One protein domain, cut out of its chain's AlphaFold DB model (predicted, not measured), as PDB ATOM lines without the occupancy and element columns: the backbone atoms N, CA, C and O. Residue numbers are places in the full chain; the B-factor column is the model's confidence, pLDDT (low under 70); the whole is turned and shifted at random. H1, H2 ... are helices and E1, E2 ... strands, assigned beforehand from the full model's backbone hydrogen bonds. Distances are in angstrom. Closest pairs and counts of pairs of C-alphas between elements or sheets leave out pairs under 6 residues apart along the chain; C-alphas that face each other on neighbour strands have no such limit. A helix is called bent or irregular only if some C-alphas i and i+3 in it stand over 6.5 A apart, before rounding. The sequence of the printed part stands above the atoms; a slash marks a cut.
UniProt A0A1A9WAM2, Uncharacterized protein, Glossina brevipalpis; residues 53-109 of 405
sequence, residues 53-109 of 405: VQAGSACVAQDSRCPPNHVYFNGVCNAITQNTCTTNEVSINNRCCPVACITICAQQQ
ATOM      1  N   VAL A  53     127.125 103.873  86.095       85.25
ATOM      2  CA  VAL A  53     127.262 103.629  87.537       85.25
ATOM      3  C   VAL A  53     128.318 104.569  88.110       85.25
ATOM      4  O   VAL A  53     129.340 104.845  87.479       85.25
ATOM      5  N   GLN A  54     128.063 105.072  89.316       82.75
ATOM      6  CA  GLN A  54     128.979 105.961  90.016       82.75
ATOM      7  C   GLN A  54     130.169 105.180  90.600       82.75
ATOM      8  O   GLN A  54     130.007 104.332  91.481       82.75
ATOM      9  N   ALA A  55     131.374 105.503  90.136       78.94
ATOM     10  CA  ALA A  55     132.642 104.995  90.646       78.94
ATOM     11  C   ALA A  55     133.464 106.178  91.187       78.94
ATOM     12  O   ALA A  55     134.111 106.908  90.434       78.94
ATOM     13  N   GLY A  56     133.378 106.416  92.500       77.12
ATOM     14  CA  GLY A  56     133.930 107.620  93.129       77.12
ATOM     15  C   GLY A  56     133.188 108.884  92.678       77.12
ATOM     16  O   GLY A  56     131.961 108.972  92.788       77.12
ATOM     17  N   SER A  57     133.923 109.865  92.147       74.44
ATOM     18  CA  SER A  57     133.363 111.099  91.572       74.44
ATOM     19  C   SER A  57     133.027 111.003  90.075       74.44
ATOM     20  O   SER A  57     132.618 112.003  89.486       74.44
ATOM     21  N   ALA A  58     133.238 109.846  89.440       73.31
ATOM     22  CA  ALA A  58     133.044 109.651  88.006       73.31
ATOM     23  C   ALA A  58     131.874 108.702  87.703       73.31
ATOM     24  O   ALA A  58     131.560 107.802  88.481       73.31
ATOM     25  N   CYS A  59     131.256 108.886  86.537       83.50
ATOM     26  CA  CYS A  59     130.237 107.990  85.998       83.50
ATOM     27  C   CYS A  59     130.866 107.085  84.937       83.50
ATOM     28  O   CYS A  59     131.400 107.575  83.944       83.50
ATOM     29  N   VAL A  60     130.801 105.771  85.141       85.50
ATOM     30  CA  VAL A  60     131.356 104.764  84.225       85.50
ATOM     31  C   VAL A  60     130.207 104.015  83.563       85.50
ATOM     32  O   VAL A  60     129.227 103.690  84.228       85.50
ATOM     33  N   ALA A  61     130.297 103.767  82.255       83.75
ATOM     34  CA  ALA A  61     129.253 103.056  81.521       83.75
ATOM     35  C   ALA A  61     129.065 101.638  82.085       83.75
ATOM     36  O   ALA A  61     130.035 100.897  82.266       83.75
ATOM     37  N   GLN A  62     127.818 101.267  82.366       86.62
ATOM     38  CA  GLN A  62     127.459  99.938  82.837       86.62
ATOM     39  C   GLN A  62     127.179  99.034  81.639       86.62
ATOM     40  O   GLN A  62     126.268  99.286  80.851       86.62
ATOM     41  N   ASP A  63     127.953  97.961  81.515       89.44
ATOM     42  CA  ASP A  63     127.687  96.924  80.523       89.44
ATOM     43  C   ASP A  63     126.422  96.147  80.919       89.44
ATOM     44  O   ASP A  63     126.274  95.728  82.071       89.44
ATOM     45  N   SER A  64     125.514  95.935  79.965       90.44
ATOM     46  CA  SER A  64     124.234  95.253  80.190       90.44
ATOM     47  C   SER A  64     124.383  93.787  80.599       90.44
ATOM     48  O   SER A  64     123.438  93.204  81.128       90.44
ATOM     49  N   ARG A  65     125.562  93.188  80.383       91.06
ATOM     50  CA  ARG A  65     125.882  91.817  80.803       91.06
ATOM     51  C   ARG A  65     126.216  91.705  82.287       91.06
ATOM     52  O   ARG A  65     126.282  90.589  82.798       91.06
ATOM     53  N   CYS A  66     126.440  92.824  82.974       89.44
ATOM     54  CA  CYS A  66     126.795  92.826  84.384       89.44
ATOM     55  C   CYS A  66     125.620  93.194  85.295       89.44
ATOM     56  O   CYS A  66     124.847  94.101  84.975       89.44
ATOM     57  N   PRO A  67     125.499  92.538  86.467       91.50
ATOM     58  CA  PRO A  67     124.507  92.920  87.462       91.50
ATOM     59  C   PRO A  67     124.712  94.374  87.933       91.50
ATOM     60  O   PRO A  67     125.796  94.940  87.759       91.50
ATOM     61  N   PRO A  68     123.686  95.007  88.533       85.56
ATOM     62  CA  PRO A  68     123.794  96.355  89.090       85.56
ATOM     63  C   PRO A  68     125.050  96.537  89.957       85.56
ATOM     64  O   PRO A  68     125.441  95.630  90.693       85.56
ATOM     65  N   ASN A  69     125.682  97.711  89.868       82.88
ATOM     66  CA  ASN A  69     126.918  98.070  90.583       82.88
ATOM     67  C   ASN A  69     128.176  97.263  90.206       82.88
ATOM     68  O   ASN A  69     129.110  97.170  91.004       82.88
ATOM     69  N   HIS A  70     128.220  96.695  88.998       87.50
ATOM     70  CA  HIS A  70     129.403  96.019  88.465       87.50
ATOM     71  C   HIS A  70     129.886  96.661  87.158       87.50
ATOM     72  O   HIS A  70     129.085  97.167  86.371       87.50
ATOM     73  N   VAL A  71     131.197  96.602  86.908       83.69
ATOM     74  CA  VAL A  71     131.824  97.028  85.644       83.69
ATOM     75  C   VAL A  71     132.360  95.800  84.914       83.69
ATOM     76  O   VAL A  71     133.036  94.962  85.518       83.69
ATOM     77  N   TYR A  72     132.060  95.686  83.619       82.94
ATOM     78  CA  TYR A  72     132.592  94.616  82.776       82.94
ATOM     79  C   TYR A  72     134.030  94.930  82.385       82.94
ATOM     80  O   TYR A  72     134.299  95.933  81.722       82.94
ATOM     81  N   PHE A  73     134.958  94.068  82.788       76.38
ATOM     82  CA  PHE A  73     136.370  94.226  82.473       76.38
ATOM     83  C   PHE A  73     137.033  92.861  82.272       76.38
ATOM     84  O   PHE A  73     136.856  91.956  83.083       76.38
ATOM     85  N   ASN A  74     137.784  92.696  81.176       74.00
ATOM     86  CA  ASN A  74     138.471  91.445  80.815       74.00
ATOM     87  C   ASN A  74     137.577  90.187  80.830       74.00
ATOM     88  O   ASN A  74     138.011  89.107  81.217       74.00
ATOM     89  N   GLY A  75     136.318  90.310  80.404       82.62
ATOM     90  CA  GLY A  75     135.404  89.166  80.354       82.62
ATOM     91  C   GLY A  75     134.702  88.839  81.674       82.62
ATOM     92  O   GLY A  75     133.933  87.885  81.716       82.62
ATOM     93  N   VAL A  76     134.940  89.614  82.738       86.00
ATOM     94  CA  VAL A  76     134.385  89.362  84.075       86.00
ATOM     95  C   VAL A  76     133.726  90.629  84.628       86.00
ATOM     96  O   VAL A  76     134.206  91.746  84.430       86.00
ATOM     97  N   CYS A  77     132.606  90.464  85.330       87.00
ATOM     98  CA  CYS A  77     131.926  91.550  86.032       87.00
ATOM     99  C   CYS A  77     132.535  91.749  87.420       87.00
ATOM    100  O   CYS A  77     132.471  90.849  88.253       87.00
ATOM    101  N   ASN A  78     133.091  92.932  87.684       81.75
ATOM    102  CA  ASN A  78     133.721  93.257  88.966       81.75
ATOM    103  C   ASN A  78     132.817  94.188  89.783       81.75
ATOM    104  O   ASN A  78     132.350  95.197  89.251       81.75
ATOM    105  N   ALA A  79     132.571  93.857  91.053       82.19
ATOM    106  CA  ALA A  79     131.740  94.655  91.957       82.19
ATOM    107  C   ALA A  79     132.450  95.951  92.378       82.19
ATOM    108  O   ALA A  79     133.611  95.921  92.785       82.19
ATOM    109  N   ILE A  80     131.741  97.079  92.346       75.94
ATOM    110  CA  ILE A  80     132.240  98.355  92.873       75.94
ATOM    111  C   ILE A  80     131.909  98.417  94.371       75.94
ATOM    112  O   ILE A  80     130.744  98.543  94.745       75.94
ATOM    113  N   THR A  81     132.918  98.356  95.245       71.81
ATOM    114  CA  THR A  81     132.737  98.563  96.696       71.81
ATOM    115  C   THR A  81     133.279  99.937  97.095       71.81
ATOM    116  O   THR A  81     134.470 100.204  96.997       71.81
ATOM    117  N   GLN A  82     132.405 100.857  97.511       60.41
ATOM    118  CA  GLN A  82     132.782 102.261  97.752       60.41
ATOM    119  C   GLN A  82     133.402 102.527  99.141       60.41
ATOM    120  O   GLN A  82     133.806 103.649  99.417       60.41
ATOM    121  N   ASN A  83     133.509 101.529 100.026       57.44
ATOM    122  CA  ASN A  83     133.568 101.824 101.466       57.44
ATOM    123  C   ASN A  83     134.967 101.827 102.111       57.44
ATOM    124  O   ASN A  83     135.057 102.057 103.313       57.44
ATOM    125  N   THR A  84     136.056 101.591 101.374       64.81
ATOM    126  CA  THR A  84     137.408 101.494 101.976       64.81
ATOM    127  C   THR A  84     138.493 102.308 101.272       64.81
ATOM    128  O   THR A  84     139.643 102.260 101.697       64.81
ATOM    129  N   CYS A  85     138.156 103.051 100.218       72.81
ATOM    130  CA  CYS A  85     139.128 103.763  99.389       72.81
ATOM    131  C   CYS A  85     138.902 105.273  99.424       72.81
ATOM    132  O   CYS A  85     137.797 105.735  99.716       72.81
ATOM    133  N   THR A  86     139.954 106.051  99.164       74.75
ATOM    134  CA  THR A  86     139.856 107.518  99.178       74.75
ATOM    135  C   THR A  86     138.944 108.022  98.051       74.75
ATOM    136  O   THR A  86     138.628 107.292  97.114       74.75
ATOM    137  N   THR A  87     138.510 109.287  98.104       67.31
ATOM    138  CA  THR A  87     137.532 109.871  97.156       67.31
ATOM    139  C   THR A  87     137.930 109.793  95.675       67.31
ATOM    140  O   THR A  87     137.072 109.967  94.813       67.31
ATOM    141  N   ASN A  88     139.203 109.511  95.372       67.31
ATOM    142  CA  ASN A  88     139.742 109.415  94.011       67.31
ATOM    143  C   ASN A  88     140.133 107.982  93.612       67.31
ATOM    144  O   ASN A  88     140.825 107.779  92.608       67.31
ATOM    145  N   GLU A  89     139.698 106.991  94.385       76.88
ATOM    146  CA  GLU A  89     140.035 105.586  94.203       76.88
ATOM    147  C   GLU A  89     138.781 104.705  94.160       76.88
ATOM    148  O   GLU A  89     137.752 104.997  94.765       76.88
ATOM    149  N   VAL A  90     138.876 103.594  93.436       76.38
ATOM    150  CA  VAL A  90     137.842 102.565  93.334       76.38
ATOM    151  C   VAL A  90     138.407 101.274  93.905       76.38
ATOM    152  O   VAL A  90     139.503 100.863  93.523       76.38
ATOM    153  N   SER A  91     137.669 100.632  94.811       76.19
ATOM    154  CA  SER A  91     138.030  99.300  95.295       76.19
ATOM    155  C   SER A  91     137.740  98.266  94.210       76.19
ATOM    156  O   SER A  91     136.585  98.083  93.818       76.19
ATOM    157  N   ILE A  92     138.780  97.584  93.735       75.19
ATOM    158  CA  ILE A  92     138.680  96.419  92.853       75.19
ATOM    159  C   ILE A  92     139.390  95.270  93.566       75.19
ATOM    160  O   ILE A  92     140.565  95.385  93.906       75.19
ATOM    161  N   ASN A  93     138.683  94.165  93.825       72.62
ATOM    162  CA  ASN A  93     139.222  92.991  94.529       72.62
ATOM    163  C   ASN A  93     139.889  93.333  95.884       72.62
ATOM    164  O   ASN A  93     140.990  92.869  96.176       72.62
ATOM    165  N   ASN A  94     139.230  94.160  96.706       73.19
ATOM    166  CA  ASN A  94     139.717  94.654  98.007       73.19
ATOM    167  C   ASN A  94     141.011  95.498  97.955       73.19
ATOM    168  O   ASN A  94     141.714  95.606  98.961       73.19
ATOM    169  N   ARG A  95     141.339  96.122  96.814       72.75
ATOM    170  CA  ARG A  95     142.440  97.094  96.700       72.75
ATOM    171  C   ARG A  95     141.977  98.395  96.062       72.75
ATOM    172  O   ARG A  95     141.199  98.383  95.114       72.75
ATOM    173  N   CYS A  96     142.496  99.507  96.568       78.81
ATOM    174  CA  CYS A  96     142.174 100.840  96.080       78.81
ATOM    175  C   CYS A  96     142.999 101.173  94.836       78.81
ATOM    176  O   CYS A  96     144.227 101.162  94.870       78.81
ATOM    177  N   CYS A  97     142.310 101.445  93.732       79.94
ATOM    178  CA  CYS A  97     142.900 101.815  92.453       79.94
ATOM    179  C   CYS A  97     142.512 103.255  92.102       79.94
ATOM    180  O   CYS A  97     141.318 103.554  92.103       79.94
ATOM    181  N   PRO A  98     143.456 104.140  91.733       78.06
ATOM    182  CA  PRO A  98     143.117 105.478  91.261       78.06
ATOM    183  C   PRO A  98     142.161 105.406  90.068       78.06
ATOM    184  O   PRO A  98     142.403 104.640  89.131       78.06
ATOM    185  N   VAL A  99     141.108 106.232  90.061       70.19
ATOM    186  CA  VAL A  99     140.111 106.271  88.966       70.19
ATOM    187  C   VAL A  99     140.791 106.467  87.601       70.19
ATOM    188  O   VAL A  99     140.393 105.859  86.611       70.19
ATOM    189  N   ALA A 100     141.880 107.244  87.555       67.94
ATOM    190  CA  ALA A 100     142.660 107.509  86.343       67.94
ATOM    191  C   ALA A 100     143.430 106.290  85.791       67.94
ATOM    192  O   ALA A 100     143.923 106.333  84.668       67.94
ATOM    193  N   CYS A 101     143.572 105.214  86.566       69.56
ATOM    194  CA  CYS A 101     144.364 104.035  86.211       69.56
ATOM    195  C   CYS A 101     143.576 102.729  86.370       69.56
ATOM    196  O   CYS A 101     144.178 101.660  86.463       69.56
ATOM    197  N   ILE A 102     142.241 102.800  86.384       67.81
ATOM    198  CA  ILE A 102     141.369 101.659  86.693       67.81
ATOM    199  C   ILE A 102     141.652 100.439  85.796       67.81
ATOM    200  O   ILE A 102     141.718  99.309  86.273       67.81
ATOM    201  N   THR A 103     141.939 100.686  84.516       61.41
ATOM    202  CA  THR A 103     142.227  99.682  83.484       61.41
ATOM    203  C   THR A 103     143.545  98.941  83.725       61.41
ATOM    204  O   THR A 103     143.638  97.745  83.473       61.41
ATOM    205  N   ILE A 104     144.568  99.647  84.218       64.88
ATOM    206  CA  ILE A 104     145.930  99.116  84.408       64.88
ATOM    207  C   ILE A 104     146.057  98.480  85.795       64.88
ATOM    208  O   ILE A 104     146.607  97.388  85.942       64.88
ATOM    209  N   CYS A 105     145.482  99.129  86.809       66.69
ATOM    210  CA  CYS A 105     145.488  98.653  88.188       66.69
ATOM    211  C   CYS A 105     144.791  97.290  88.323       66.69
ATOM    212  O   CYS A 105     145.291  96.409  89.020       66.69
ATOM    213  N   ALA A 106     143.701  97.076  87.573       63.25
ATOM    214  CA  ALA A 106     143.014  95.787  87.507       63.25
ATOM    215  C   ALA A 106     143.857  94.665  86.864       63.25
ATOM    216  O   ALA A 106     143.632  93.496  87.169       63.25
ATOM    217  N   GLN A 107     144.817  94.993  85.988       60.75
ATOM    218  CA  GLN A 107     145.642  94.003  85.282       60.75
ATOM    219  C   GLN A 107     146.933  93.636  86.022       60.75
ATOM    220  O   GLN A 107     147.298  92.465  86.042       60.75
ATOM    221  N   GLN A 108     147.638  94.612  86.604       57.53
ATOM    222  CA  GLN A 108     149.019  94.409  87.073       57.53
ATOM    223  C   GLN A 108     149.200  94.493  88.591       57.53
ATOM    224  O   GLN A 108     150.307  94.299  89.079       57.53
ATOM    225  N   GLN A 109     148.146  94.797  89.356       53.47
ATOM    226  CA  GLN A 109     148.214  95.025  90.811       53.47
ATOM    227  C   GLN A 109     149.200  96.132  91.254       53.47
ATOM    228  O   GLN A 109     149.399  96.330  92.453       53.47
TER     229      GLN A 109
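This is residues 53 to 109 of the 405 residues of an uncharacterized protein of Glossina brevipalpis (UniProt A0A1A9WAM2). Three small two-stranded hairpins, E1-E2, E3-E4 and E5-E6, sit at the corners of a triangle, and the one helix, H1, follows straight on from E6 and folds back along the third hairpin. The hairpins do not join into one larger sheet; loops link one to the next, and they come near each other at a few residues. The printed part has 57 residues with six named strands and then one named helix, in the order E1 E2 E3 E4 E5 E6 H1, and each two-stranded sheet is antiparallel. The class is mixed, helices and strands. The whole is compact and rounded, with a radius of gyration of the C-alphas of 10.4 A and spans of 27 by 23 by 17 A.

E5, residues 89 to 92, and E6, residues 95 to 98, form an antiparallel hairpin at 139 degrees, with N 90 and O 97 2.8 A apart, within hydrogen-bond range. H1, residues 99 to 108, is irregular, with C-alphas 100 and 103 8.3 A apart; 3 of its 6 O i to N i+4 pairs are within hydrogen-bond range. Its closest C-alphas to E6 are those of Cys 105 and Cys 97, 5.9 A apart. Its closest to E5 are those of Val 99 and Glu 89, 5.3 A apart. E3, residues 70 to 73, and E4, residues 76 to 79, form an antiparallel hairpin at 145 degrees, with N 73 and O 76 2.9 A apart. The closest C-alphas of E4 and E5 are those of Asn 78 and Ile 92, 7.0 A apart. E3 and H1 are apart, but only just, at 8.1 A. E1, residues 53 to 55, and E2, residues 58 to 61, form an antiparallel hairpin at 137 degrees, with N 53 and O 60 2.8 A apart. The closest C-alphas of E1 and E5 are those of Ala 55 and Val 90, 6.3 A apart. Those of E2 and E3 are Ala 61 and Val 71, 7.7 A apart. E2 and E6 are apart.

E1 begins at C-alpha 53, (127.262, 103.629, 87.537), and is 6.4 A long. E2 and E6 are each 10.0 A long, E4 is 9.9 A, and E3 and E5 are each 9.4 A. E5 begins at C-alpha 89, (140.035, 105.586, 94.203). H1 is 15.0 A long and ends at C-alpha 108, (149.019, 94.409, 87.073).

The two C-alphas farthest apart are those of Arg 65 and Thr 86, 27.9 A. The printed part has no cut and no long link; E2 to E3 and E4 to E5 are short links, of 8 and 9 residues. The mean pLDDT of the printed part is 76.0, and residues 82 to 84, 87 to 88 and 100 to 109 are under 70.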